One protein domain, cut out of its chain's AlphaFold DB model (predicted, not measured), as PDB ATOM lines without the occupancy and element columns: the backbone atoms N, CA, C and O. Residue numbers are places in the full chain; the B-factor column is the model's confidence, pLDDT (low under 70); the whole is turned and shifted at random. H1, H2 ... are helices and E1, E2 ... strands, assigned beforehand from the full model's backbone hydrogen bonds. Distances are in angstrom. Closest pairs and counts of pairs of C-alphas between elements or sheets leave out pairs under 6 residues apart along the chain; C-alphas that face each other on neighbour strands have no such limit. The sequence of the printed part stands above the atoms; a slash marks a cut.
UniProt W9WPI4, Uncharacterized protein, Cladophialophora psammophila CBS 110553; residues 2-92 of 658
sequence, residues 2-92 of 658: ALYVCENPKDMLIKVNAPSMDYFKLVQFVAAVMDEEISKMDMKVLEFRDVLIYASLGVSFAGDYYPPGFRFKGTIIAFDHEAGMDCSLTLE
ATOM      1  N   ALA A   2     184.294 196.320 206.207       46.66
ATOM      2  CA  ALA A   2     185.289 197.378 206.341       46.66
ATOM      3  C   ALA A   2     185.433 198.080 204.984       46.66
ATOM      4  O   ALA A   2     185.806 197.461 203.989       46.66
ATOM      5  N   LEU A   3     185.091 199.365 204.952       38.97
ATOM      6  CA  LEU A   3     185.309 200.237 203.808       38.97
ATOM      7  C   LEU A   3     186.454 201.177 204.185       38.97
ATOM      8  O   LEU A   3     186.291 202.001 205.081       38.97
ATOM      9  N   TYR A   4     187.610 201.020 203.543       49.25
ATOM     10  CA  TYR A   4     188.751 201.908 203.737       49.25
ATOM     11  C   TYR A   4     188.925 202.764 202.482       49.25
ATOM     12  O   TYR A   4     189.407 202.297 201.448       49.25
ATOM     13  N   VAL A   5     188.464 204.012 202.583       45.16
ATOM     14  CA  VAL A   5     188.598 205.053 201.560       45.16
ATOM     15  C   VAL A   5     189.580 206.083 202.100       45.16
ATOM     16  O   VAL A   5     189.383 206.621 203.187       45.16
ATOM     17  N   CYS A   6     190.651 206.325 201.361       43.88
ATOM     18  CA  CYS A   6     191.759 207.198 201.736       43.88
ATOM     19  C   CYS A   6     192.012 208.240 200.633       43.88
ATOM     20  O   CYS A   6     191.519 208.103 199.512       43.88
ATOM     21  N   GLU A   7     192.772 209.292 200.955       41.44
ATOM     22  CA  GLU A   7     193.062 210.406 200.033       41.44
ATOM     23  C   GLU A   7     193.835 209.968 198.781       41.44
ATOM     24  O   GLU A   7     193.713 210.591 197.727       41.44
ATOM     25  N   ASN A   8     194.604 208.880 198.873       51.41
ATOM     26  CA  ASN A   8     195.313 208.291 197.747       51.41
ATOM     27  C   ASN A   8     194.492 207.136 197.150       51.41
ATOM     28  O   ASN A   8     194.383 206.083 197.779       51.41
ATOM     29  N   PRO A   9     193.987 207.253 195.909       57.34
ATOM     30  CA  PRO A   9     193.189 206.202 195.288       57.34
ATOM     31  C   PRO A   9     193.892 204.845 195.214       57.34
ATOM     32  O   PRO A   9     193.217 203.826 195.162       57.34
ATOM     33  N   LYS A  10     195.232 204.816 195.237       55.19
ATOM     34  CA  LYS A  10     196.041 203.588 195.197       55.19
ATOM     35  C   LYS A  10     196.003 202.767 196.490       55.19
ATOM     36  O   LYS A  10     196.333 201.589 196.444       55.19
ATOM     37  N   ASP A  11     195.560 203.357 197.596       62.56
ATOM     38  CA  ASP A  11     195.504 202.705 198.909       62.56
ATOM     39  C   ASP A  11     194.066 202.270 199.276       62.56
ATOM     40  O   ASP A  11     193.768 201.964 200.432       62.56
ATOM     41  N   MET A  12     193.152 202.250 198.296       66.38
ATOM     42  CA  MET A  12     191.758 201.855 198.498       66.38
ATOM     43  C   MET A  12     191.619 200.342 198.739       66.38
ATOM     44  O   MET A  12     192.153 199.512 197.995       66.38
ATOM     45  N   LEU A  13     190.834 199.986 199.762       72.19
ATOM     46  CA  LEU A  13     190.423 198.614 200.063       72.19
ATOM     47  C   LEU A  13     188.924 198.571 200.343       72.19
ATOM     48  O   LEU A  13     188.417 199.196 201.279       72.19
ATOM     49  N   ILE A  14     188.228 197.739 199.578       70.81
ATOM     50  CA  ILE A  14     186.863 197.325 199.885       70.81
ATOM     51  C   ILE A  14     186.961 195.901 200.416       70.81
ATOM     52  O   ILE A  14     187.396 195.019 199.680       70.81
ATOM     53  N   LYS A  15     186.592 195.667 201.681       74.81
ATOM     54  CA  LYS A  15     186.644 194.339 202.308       74.81
ATOM     55  C   LYS A  15     185.338 194.009 203.026       74.81
ATOM     56  O   LYS A  15     184.913 194.679 203.969       74.81
ATOM     57  N   VAL A  16     184.750 192.879 202.670       70.75
ATOM     58  CA  VAL A  16     183.700 192.224 203.446       70.75
ATOM     59  C   VAL A  16     184.299 190.952 204.027       70.75
ATOM     60  O   VAL A  16     184.739 190.078 203.294       70.75
ATOM     61  N   ASN A  17     184.355 190.873 205.354       78.50
ATOM     62  CA  ASN A  17     184.728 189.661 206.070       78.50
ATOM     63  C   ASN A  17     183.605 189.322 207.049       78.50
ATOM     64  O   ASN A  17     183.232 190.176 207.862       78.50
ATOM     65  N   ALA A  18     183.064 188.115 206.939       73.06
ATOM     66  CA  ALA A  18     182.046 187.580 207.825       73.06
ATOM     67  C   ALA A  18     182.368 186.102 208.122       73.06
ATOM     68  O   ALA A  18     182.166 185.254 207.253       73.06
ATOM     69  N   PRO A  19     182.839 185.777 209.343       78.12
ATOM     70  CA  PRO A  19     183.139 184.395 209.730       78.12
ATOM     71  C   PRO A  19     181.912 183.473 209.684       78.12
ATOM     72  O   PRO A  19     182.016 182.321 209.283       78.12
ATOM     73  N   SER A  20     180.740 183.987 210.076       77.88
ATOM     74  CA  SER A  20     179.459 183.288 209.937       77.88
ATOM     75  C   SER A  20     178.296 184.284 209.855       77.88
ATOM     76  O   SER A  20     178.137 185.164 210.719       77.88
ATOM     77  N   MET A  21     177.475 184.138 208.817       66.62
ATOM     78  CA  MET A  21     176.235 184.872 208.583       66.62
ATOM     79  C   MET A  21     175.109 183.865 208.337       66.62
ATOM     80  O   MET A  21     175.061 183.202 207.309       66.62
ATOM     81  N   ASP A  22     174.211 183.755 209.307       65.12
ATOM     82  CA  ASP A  22     173.018 182.910 209.241       65.12
ATOM     83  C   ASP A  22     171.824 183.764 208.776       65.12
ATOM     84  O   ASP A  22     171.726 184.941 209.151       65.12
ATOM     85  N   TYR A  23     170.905 183.179 208.003       63.00
ATOM     86  CA  TYR A  23     169.580 183.738 207.717       63.00
ATOM     87  C   TYR A  23     168.889 184.252 208.989       63.00
ATOM     88  O   TYR A  23     168.264 185.313 208.977       63.00
ATOM     89  N   PHE A  24     169.090 183.574 210.121       58.81
ATOM     90  CA  PHE A  24     168.547 184.000 211.405       58.81
ATOM     91  C   PHE A  24     169.009 185.404 211.832       58.81
ATOM     92  O   PHE A  24     168.212 186.171 212.364       58.81
ATOM     93  N   LYS A  25     170.257 185.803 211.545       57.09
ATOM     94  CA  LYS A  25     170.744 187.162 211.859       57.09
ATOM     95  C   LYS A  25     170.083 188.232 210.983       57.09
ATOM     96  O   LYS A  25     169.880 189.348 211.453       57.09
ATOM     97  N   LEU A  26     169.729 187.902 209.737       52.97
ATOM     98  CA  LEU A  26     168.959 188.789 208.854       52.97
ATOM     99  C   LEU A  26     167.514 188.930 209.342       52.97
ATOM    100  O   LEU A  26     167.008 190.044 209.428       52.97
ATOM    101  N   VAL A  27     166.881 187.821 209.735       53.44
ATOM    102  CA  VAL A  27     165.536 187.831 210.328       53.44
ATOM    103  C   VAL A  27     165.523 188.594 211.650       53.44
ATOM    104  O   VAL A  27     164.625 189.393 211.860       53.44
ATOM    105  N   GLN A  28     166.532 188.426 212.510       51.97
ATOM    106  CA  GLN A  28     166.659 189.193 213.753       51.97
ATOM    107  C   GLN A  28     166.888 190.685 213.510       51.97
ATOM    108  O   GLN A  28     166.359 191.503 214.252       51.97
ATOM    109  N   PHE A  29     167.657 191.049 212.483       43.50
ATOM    110  CA  PHE A  29     167.820 192.446 212.092       43.50
ATOM    111  C   PHE A  29     166.487 193.052 211.636       43.50
ATOM    112  O   PHE A  29     166.117 194.121 212.107       43.50
ATOM    113  N   VAL A  30     165.737 192.353 210.781       42.75
ATOM    114  CA  VAL A  30     164.411 192.800 210.320       42.75
ATOM    115  C   VAL A  30     163.403 192.835 211.476       42.75
ATOM    116  O   VAL A  30     162.719 193.835 211.637       42.75
ATOM    117  N   ALA A  31     163.371 191.814 212.332       41.78
ATOM    118  CA  ALA A  31     162.557 191.758 213.549       41.78
ATOM    119  C   ALA A  31     162.845 192.937 214.494       41.78
ATOM    120  O   ALA A  31     161.922 193.585 214.975       41.78
ATOM    121  N   ALA A  32     164.123 193.274 214.697       41.81
ATOM    122  CA  ALA A  32     164.537 194.419 215.508       41.81
ATOM    123  C   ALA A  32     164.197 195.776 214.862       41.81
ATOM    124  O   ALA A  32     163.957 196.743 215.576       41.81
ATOM    125  N   VAL A  33     164.176 195.864 213.527       37.19
ATOM    126  CA  VAL A  33     163.741 197.068 212.793       37.19
ATOM    127  C   VAL A  33     162.218 197.231 212.826       37.19
ATOM    128  O   VAL A  33     161.730 198.357 212.836       37.19
ATOM    129  N   MET A  34     161.474 196.124 212.833       39.06
ATOM    130  CA  MET A  34     160.007 196.116 212.821       39.06
ATOM    131  C   MET A  34     159.373 196.108 214.219       39.06
ATOM    132  O   MET A  34     158.161 196.256 214.307       39.06
ATOM    133  N   ASP A  35     160.164 195.955 215.286       39.19
ATOM    134  CA  ASP A  35     159.685 195.781 216.671       39.19
ATOM    135  C   ASP A  35     158.714 194.586 216.825       39.19
ATOM    136  O   ASP A  35     157.771 194.607 217.612       39.19
ATOM    137  N   GLU A  36     158.946 193.522 216.044       42.03
ATOM    138  CA  GLU A  36     158.131 192.304 216.044       42.03
ATOM    139  C   GLU A  36     158.973 191.069 216.389       42.03
ATOM    140  O   GLU A  36     160.036 190.831 215.812       42.03
ATOM    141  N   GLU A  37     158.474 190.221 217.294       47.12
ATOM    142  CA  GLU A  37     159.070 188.910 217.558       47.12
ATOM    143  C   GLU A  37     158.701 187.918 216.443       47.12
ATOM    144  O   GLU A  37     157.633 187.306 216.444       47.12
ATOM    145  N   ILE A  38     159.610 187.722 215.485       50.88
ATOM    146  CA  ILE A  38     159.474 186.664 214.478       50.88
ATOM    147  C   ILE A  38     159.898 185.327 215.108       50.88
ATOM    148  O   ILE A  38     161.054 185.158 215.508       50.88
ATOM    149  N   SER A  39     158.967 184.366 215.181       49.72
ATOM    150  CA  SER A  39     159.216 183.013 215.698       49.72
ATOM    151  C   SER A  39     160.462 182.385 215.072       49.72
ATOM    152  O   SER A  39     160.589 182.309 213.848       49.72
ATOM    153  N   LYS A  40     161.375 181.898 215.921       51.28
ATOM    154  CA  LYS A  40     162.583 181.191 215.480       51.28
ATOM    155  C   LYS A  40     162.171 179.920 214.738       51.28
ATOM    156  O   LYS A  40     161.683 178.979 215.359       51.28
ATOM    157  N   MET A  41     162.372 179.878 213.424       49.84
ATOM    158  CA  MET A  41     162.367 178.606 212.709       49.84
ATOM    159  C   MET A  41     163.694 177.906 212.993       49.84
ATOM    160  O   MET A  41     164.752 178.429 212.651       49.84
ATOM    161  N   ASP A  42     163.633 176.736 213.628       50.69
ATOM    162  CA  ASP A  42     164.792 175.892 213.944       50.69
ATOM    163  C   ASP A  42     165.259 175.113 212.702       50.69
ATOM    164  O   ASP A  42     165.358 173.890 212.683       50.69
ATOM    165  N   MET A  43     165.462 175.834 211.601       52.84
ATOM    166  CA  MET A  43     165.981 175.275 210.363       52.84
ATOM    167  C   MET A  43     167.211 176.072 209.956       52.84
ATOM    168  O   MET A  43     167.112 177.237 209.569       52.84
ATOM    169  N   LYS A  44     168.375 175.415 209.975       58.47
ATOM    170  CA  LYS A  44     169.584 175.883 209.285       58.47
ATOM    171  C   LYS A  44     169.394 175.709 207.778       58.47
ATOM    172  O   LYS A  44     170.000 174.854 207.143       58.47
ATOM    173  N   VAL A  45     168.471 176.487 207.214       66.56
ATOM    174  CA  VAL A  45     168.157 176.447 205.781       66.56
ATOM    175  C   VAL A  45     169.352 176.945 204.977       66.56
ATOM    176  O   VAL A  45     169.652 176.389 203.924       66.56
ATOM    177  N   LEU A  46     170.026 177.985 205.477       73.19
ATOM    178  CA  LEU A  46     171.115 178.650 204.779       73.19
ATOM    179  C   LEU A  46     172.070 179.337 205.765       73.19
ATOM    180  O   LEU A  46     171.684 180.264 206.476       73.19
ATOM    181  N   GLU A  47     173.332 178.923 205.757       81.50
ATOM    182  CA  GLU A  47     174.413 179.550 206.514       81.50
ATOM    183  C   GLU A  47     175.576 179.887 205.576       81.50
ATOM    184  O   GLU A  47     176.037 179.041 204.815       81.50
ATOM    185  N   PHE A  48     176.092 181.111 205.657       81.31
ATOM    186  CA  PHE A  48     177.339 181.498 205.006       81.31
ATOM    187  C   PHE A  48     178.477 181.461 206.027       81.31
ATOM    188  O   PHE A  48     178.382 182.104 207.073       81.31
ATOM    189  N   ARG A  49     179.569 180.762 205.721       88.00
ATOM    190  CA  ARG A  49     180.784 180.689 206.543       88.00
ATOM    191  C   ARG A  49     181.996 181.210 205.792       88.00
ATOM    192  O   ARG A  49     182.069 181.108 204.568       88.00
ATOM    193  N   ASP A  50     182.940 181.761 206.548       88.88
ATOM    194  CA  ASP A  50     184.258 182.184 206.063       88.88
ATOM    195  C   ASP A  50     184.196 183.090 204.821       88.88
ATOM    196  O   ASP A  50     185.029 182.997 203.913       88.88
ATOM    197  N   VAL A  51     183.191 183.975 204.773       83.56
ATOM    198  CA  VAL A  51     182.990 184.891 203.649       83.56
ATOM    199  C   VAL A  51     184.068 185.961 203.688       83.56
ATOM    200  O   VAL A  51     184.105 186.788 204.600       83.56
ATOM    201  N   LEU A  52     184.907 185.982 202.661       85.62
ATOM    202  CA  LEU A  52     185.911 187.000 202.413       85.62
ATOM    203  C   LEU A  52     185.761 187.507 200.981       85.62
ATOM    204  O   LEU A  52     186.102 186.822 200.021       85.62
ATOM    205  N   ILE A  53     185.306 188.745 200.852       80.50
ATOM    206  CA  ILE A  53     185.266 189.469 199.586       80.50
ATOM    207  C   ILE A  53     186.199 190.658 199.727       80.50
ATOM    208  O   ILE A  53     186.051 191.437 200.672       80.50
ATOM    209  N   TYR A  54     187.148 190.820 198.811       83.56
ATOM    210  CA  TYR A  54     187.898 192.065 198.741       83.56
ATOM    211  C   TYR A  54     188.174 192.524 197.316       83.56
ATOM    212  O   TYR A  54     188.286 191.717 196.395       83.56
ATOM    213  N   ALA A  55     188.322 193.838 197.179       77.25
ATOM    214  CA  ALA A  55     188.910 194.512 196.034       77.25
ATOM    215  C   ALA A  55     190.000 195.457 196.553       77.25
ATOM    216  O   ALA A  55     189.742 196.253 197.461       77.25
ATOM    217  N   SER A  56     191.211 195.350 196.015       80.81
ATOM    218  CA  SER A  56     192.359 196.151 196.447       80.81
ATOM    219  C   SER A  56     193.211 196.586 195.260       80.81
ATOM    220  O   SER A  56     193.270 195.894 194.245       80.81
ATOM    221  N   LEU A  57     193.910 197.713 195.401       78.88
ATOM    222  CA  LEU A  57     194.982 198.133 194.494       78.88
ATOM    223  C   LEU A  57     196.391 197.834 195.046       78.88
ATOM    224  O   LEU A  57     197.374 198.261 194.444       78.88
ATOM    225  N   GLY A  58     196.495 197.051 196.130       80.12
ATOM    226  CA  GLY A  58     197.762 196.656 196.750       80.12
ATOM    227  C   GLY A  58     198.059 197.409 198.039       80.12
ATOM    228  O   GLY A  58     198.958 198.242 198.055       80.12
ATOM    229  N   VAL A  59     197.344 197.104 199.123       79.81
ATOM    230  CA  VAL A  59     197.470 197.836 200.396       79.81
ATOM    231  C   VAL A  59     197.677 196.896 201.576       79.81
ATOM    232  O   VAL A  59     197.155 195.784 201.601       79.81
ATOM    233  N   SER A  60     198.429 197.349 202.577       80.75
ATOM    234  CA  SER A  60     198.488 196.678 203.878       80.75
ATOM    235  C   SER A  60     197.468 197.305 204.820       80.75
ATOM    236  O   SER A  60     197.512 198.509 205.063       80.75
ATOM    237  N   PHE A  61     196.559 196.504 205.369       74.94
ATOM    238  CA  PHE A  61     195.544 196.965 206.312       74.94
ATOM    239  C   PHE A  61     195.454 196.005 207.498       74.94
ATOM    240  O   PHE A  61     195.322 194.797 207.319       74.94
ATOM    241  N   ALA A  62     195.509 196.550 208.718       75.94
ATOM    242  CA  ALA A  62     195.443 195.789 209.970       75.94
ATOM    243  C   ALA A  62     196.486 194.650 210.094       75.94
ATOM    244  O   ALA A  62     196.216 193.632 210.722       75.94
ATOM    245  N   GLY A  63     197.679 194.834 209.514       79.19
ATOM    246  CA  GLY A  63     198.777 193.856 209.558       79.19
ATOM    247  C   GLY A  63     198.775 192.832 208.417       79.19
ATOM    248  O   GLY A  63     199.785 192.164 208.221       79.19
ATOM    249  N   ASP A  64     197.701 192.769 207.627       83.94
ATOM    250  CA  ASP A  64     197.599 191.898 206.456       83.94
ATOM    251  C   ASP A  64     197.877 192.679 205.169       83.94
ATOM    252  O   ASP A  64     197.383 193.797 204.990       83.94
ATOM    253  N   TYR A  65     198.616 192.077 204.239       84.69
ATOM    254  CA  TYR A  65     198.779 192.602 202.884       84.69
ATOM    255  C   TYR A  65     197.676 192.069 201.962       84.69
ATOM    256  O   TYR A  65     197.462 190.859 201.878       84.69
ATOM    257  N   TYR A  66     197.000 192.970 201.248       84.12
ATOM    258  CA  TYR A  66     195.987 192.654 200.242       84.12
ATOM    259  C   TYR A  66     196.581 192.909 198.857       84.12
ATOM    260  O   TYR A  66     196.779 194.072 198.495       84.12
ATOM    261  N   PRO A  67     196.869 191.854 198.073       86.81
ATOM    262  CA  PRO A  67     197.387 192.017 196.724       86.81
ATOM    263  C   PRO A  67     196.414 192.802 195.836       86.81
ATOM    264  O   PRO A  67     195.196 192.673 196.010       86.81
ATOM    265  N   PRO A  68     196.921 193.557 194.845       85.25
ATOM    266  CA  PRO A  68     196.071 194.200 193.857       85.25
ATOM    267  C   PRO A  68     195.203 193.166 193.128       85.25
ATOM    268  O   PRO A  68     195.725 192.171 192.618       85.25
ATOM    269  N   GLY A  69     193.892 193.406 193.072       83.94
ATOM    270  CA  GLY A  69     192.918 192.519 192.448       83.94
ATOM    271  C   GLY A  69     191.648 192.304 193.265       83.94
ATOM    272  O   GLY A  69     191.329 193.066 194.180       83.94
ATOM    273  N   PHE A  70     190.932 191.237 192.917       84.31
ATOM    274  CA  PHE A  70     189.678 190.824 193.539       84.31
ATOM    275  C   PHE A  70     189.811 189.422 194.124       84.31
ATOM    276  O   PHE A  70     190.431 188.550 193.517       84.31
ATOM    277  N   ARG A  71     189.179 189.179 195.269       87.31
ATOM    278  CA  ARG A  71     188.985 187.831 195.808       87.31
ATOM    279  C   ARG A  71     187.569 187.673 196.318       87.31
ATOM    280  O   ARG A  71     187.034 188.572 196.959       87.31
ATOM    281  N   PHE A  72     187.005 186.509 196.060       86.38
ATOM    282  CA  PHE A  72     185.764 186.023 196.619       86.38
ATOM    283  C   PHE A  72     186.025 184.637 197.194       86.38
ATOM    284  O   PHE A  72     186.320 183.701 196.459       86.38
ATOM    285  N   LYS A  73     185.904 184.501 198.506       92.69
ATOM    286  CA  LYS A  73     185.953 183.226 199.204       92.69
ATOM    287  C   LYS A  73     184.723 183.108 200.086       92.69
ATOM    288  O   LYS A  73     184.316 184.090 200.699       92.69
ATOM    289  N   GLY A  74     184.148 181.922 200.163       89.62
ATOM    290  CA  GLY A  74     183.073 181.643 201.096       89.62
ATOM    291  C   GLY A  74     182.555 180.226 200.961       89.62
ATOM    292  O   GLY A  74     182.685 179.591 199.914       89.62
ATOM    293  N   THR A  75     181.941 179.767 202.037       92.31
ATOM    294  CA  THR A  75     181.229 178.501 202.120       92.31
ATOM    295  C   THR A  75     179.753 178.791 202.359       92.31
ATOM    296  O   THR A  75     179.403 179.644 203.171       92.31
ATOM    297  N   ILE A  76     178.885 178.081 201.656       88.94
ATOM    298  CA  ILE A  76     177.441 178.064 201.841       88.94
ATOM    299  C   ILE A  76     177.073 176.681 202.363       88.94
ATOM    300  O   ILE A  76     177.435 175.673 201.764       88.94
ATOM    301  N   ILE A  77     176.341 176.629 203.465       88.06
ATOM    302  CA  ILE A  77     175.717 175.411 203.969       88.06
ATOM    303  C   ILE A  77     174.222 175.574 203.755       88.06
ATOM    304  O   ILE A  77     173.614 176.475 204.330       88.06
ATOM    305  N   ALA A  78     173.643 174.724 202.916       82.00
ATOM    306  CA  ALA A  78     172.211 174.678 202.676       82.00
ATOM    307  C   ALA A  78     171.711 173.262 202.956       82.00
ATOM    308  O   ALA A  78     172.235 172.309 202.386       82.00
ATOM    309  N   PHE A  79     170.715 173.120 203.836       79.00
ATOM    310  CA  PHE A  79     170.168 171.813 204.237       79.00
ATOM    311  C   PHE A  79     171.252 170.809 204.682       79.00
ATOM    312  O   PHE A  79     171.277 169.676 204.215       79.00
ATOM    313  N   ASP A  80     172.188 171.253 205.529       81.75
ATOM    314  CA  ASP A  80     173.350 170.477 206.007       81.75
ATOM    315  C   ASP A  80     174.343 170.010 204.922       81.75
ATOM    316  O   ASP A  80     175.314 169.310 205.223       81.75
ATOM    317  N   HIS A  81     174.164 170.451 203.676       89.06
ATOM    318  CA  HIS A  81     175.094 170.211 202.583       89.06
ATOM    319  C   HIS A  81     175.930 171.445 202.297       89.06
ATOM    320  O   HIS A  81     175.432 172.566 202.179       89.06
ATOM    321  N   GLU A  82     177.230 171.224 202.171       91.31
ATOM    322  CA  GLU A  82     178.182 172.296 201.977       91.31
ATOM    323  C   GLU A  82     178.544 172.498 200.501       91.31
ATOM    324  O   GLU A  82     178.925 171.566 199.799       91.31
ATOM    325  N   ALA A  83     178.536 173.746 200.051       92.62
ATOM    326  CA  ALA A  83     179.207 174.194 198.842       92.62
ATOM    327  C   ALA A  83     180.181 175.317 199.193       92.62
ATOM    328  O   ALA A  83     179.927 176.102 200.100       92.62
ATOM    329  N   GLY A  84     181.287 175.449 198.480       93.44
ATOM    330  CA  GLY A  84     182.214 176.546 198.718       93.44
ATOM    331  C   GLY A  84     182.953 176.963 197.469       93.44
ATOM    332  O   GLY A  84     183.010 176.239 196.475       93.44
ATOM    333  N   MET A  85     183.492 178.173 197.516       94.25
ATOM    334  CA  MET A  85     184.281 178.750 196.443       94.25
ATOM    335  C   MET A  85     185.417 179.585 197.032       94.25
ATOM    336  O   MET A  85     185.213 180.329 197.986       94.25
ATOM    337  N   ASP A  86     186.603 179.484 196.443       94.50
ATOM    338  CA  ASP A  86     187.733 180.395 196.620       94.50
ATOM    339  C   ASP A  86     188.189 180.837 195.229       94.50
ATOM    340  O   ASP A  86     188.735 180.058 194.454       94.50
ATOM    341  N   CYS A  87     187.880 182.076 194.880       92.62
ATOM    342  CA  CYS A  87     188.161 182.686 193.594       92.62
ATOM    343  C   CYS A  87     189.001 183.939 193.818       92.62
ATOM    344  O   CYS A  87     188.648 184.787 194.635       92.62
ATOM    345  N   SER A  88     190.096 184.093 193.087       92.12
ATOM    346  CA  SER A  88     190.914 185.298 193.110       92.12
ATOM    347  C   SER A  88     191.404 185.651 191.713       92.12
ATOM    348  O   SER A  88     191.780 184.780 190.932       92.12
ATOM    349  N   LEU A  89     191.404 186.943 191.410       89.81
ATOM    350  CA  LEU A  89     192.014 187.527 190.227       89.81
ATOM    351  C   LEU A  89     192.954 188.621 190.712       89.81
ATOM    352  O   LEU A  89     192.507 189.712 191.068       89.81
ATOM    353  N   THR A  90     194.244 188.311 190.767       89.38
ATOM    354  CA  THR A  90     195.290 189.219 191.255       89.38
ATOM    355  C   THR A  90     196.396 189.369 190.215       89.38
ATOM    356  O   THR A  90     196.341 188.765 189.144       89.38
ATOM    357  N   LEU A  91     197.434 190.152 190.525       85.12
ATOM    358  CA  LEU A  91     198.645 190.201 189.695       85.12
ATOM    359  C   LEU A  91     199.347 188.842 189.564       85.12
ATOM    360  O   LEU A  91     200.058 188.624 188.586       85.12
ATOM    361  N   GLU A  92     199.147 187.932 190.519       87.25
ATOM    362  CA  GLU A  92     199.674 186.571 190.426       87.25
ATOM    363  C   GLU A  92     198.914 185.734 189.396       87.25
ATOM    364  O   GLU A  92     199.456 184.743 188.934       87.25
TER     365      GLU A  92
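This is residues 2 to 92 of the 658 residues of an uncharacterized protein of Cladophialophora psammophila CBS 110553 (UniProt W9WPI4). One antiparallel sheet makes a wall, with the long strands E2, E3, E6 and E7 side by side and the short E1 at the edge next to E2. At one end of the long strands, where E3 ends and E6 begins, is the small hairpin E4 and E5; at the other end, where E2 ends and E3 begins, is H1, which only grazes the sheet. The printed part has 91 residues, with one named helix and seven named strands in the order E1 E2 H1 E3 E4 E5 E6 E7; the large sheet has the order E1 E2 E3 E6 E7, and the class is mostly strand. The whole is loose, with a radius of gyration of the C-alphas of 16.8 A and spans of 47 by 32 by 18 A.

Find C-alpha 2 at (185.289, 197.378, 206.341); there E1, residues 2 to 4, begins. Next look for E2, residues 13 to 22, 25.2 A long, which bends by 67 degrees at residue 19. H1 takes residues 23 to 34 and runs 16.5 A from C-alpha 23 at (169.580, 183.738, 207.717). E3, residues 46 to 56, runs 28.8 A and bends by 57 degrees at residue 49. E4 is residues 59 to 61 and E5 residues 64 to 66. E6, residues 69 to 78, is 29.2 A long, and E7, residues 81 to 90, runs 30.0 A to C-alpha 90 at (195.290, 189.219, 191.255).

Begin at the edge strand E1, which forms a hairpin with E2; N 2 and O 15 are 2.8 A apart. E2 and E3 are antiparallel at 174 degrees, with N 16 and O 53 at 2.8 A. E3 and E6 are antiparallel at 179 degrees, with N 52 and O 73 at 2.8 A. E6 and the other edge strand, E7, form a hairpin, with N 76 and O 83 at 2.7 A. The sheet is twisted, its C-alphas up to 5.1 A off the best plane. H1 only grazes it with residues 23 to 25; the closest C-alphas of H1 and E3 are those of Tyr 23 and Leu 46, 6.1 A apart. In H1 every O i to N i+4 pair is within hydrogen-bond range. In the hairpin E4 and E5, N 66 and O 59 are 2.8 A apart; the closest C-alphas of E3 and E5 are those of Ser 56 and Tyr 66, 6.3 A apart. E5 and E6 are apart.

The two C-alphas farthest apart, those of Glu 36 and Glu 92, are 49.1 A from each other. The printed part has no cut. The link from H1 to E3, with 11 residues between them, is long. Mean pLDDT of the printed part is 70.7; look for values under 70 in residues 2 to 12 and 21 to 45.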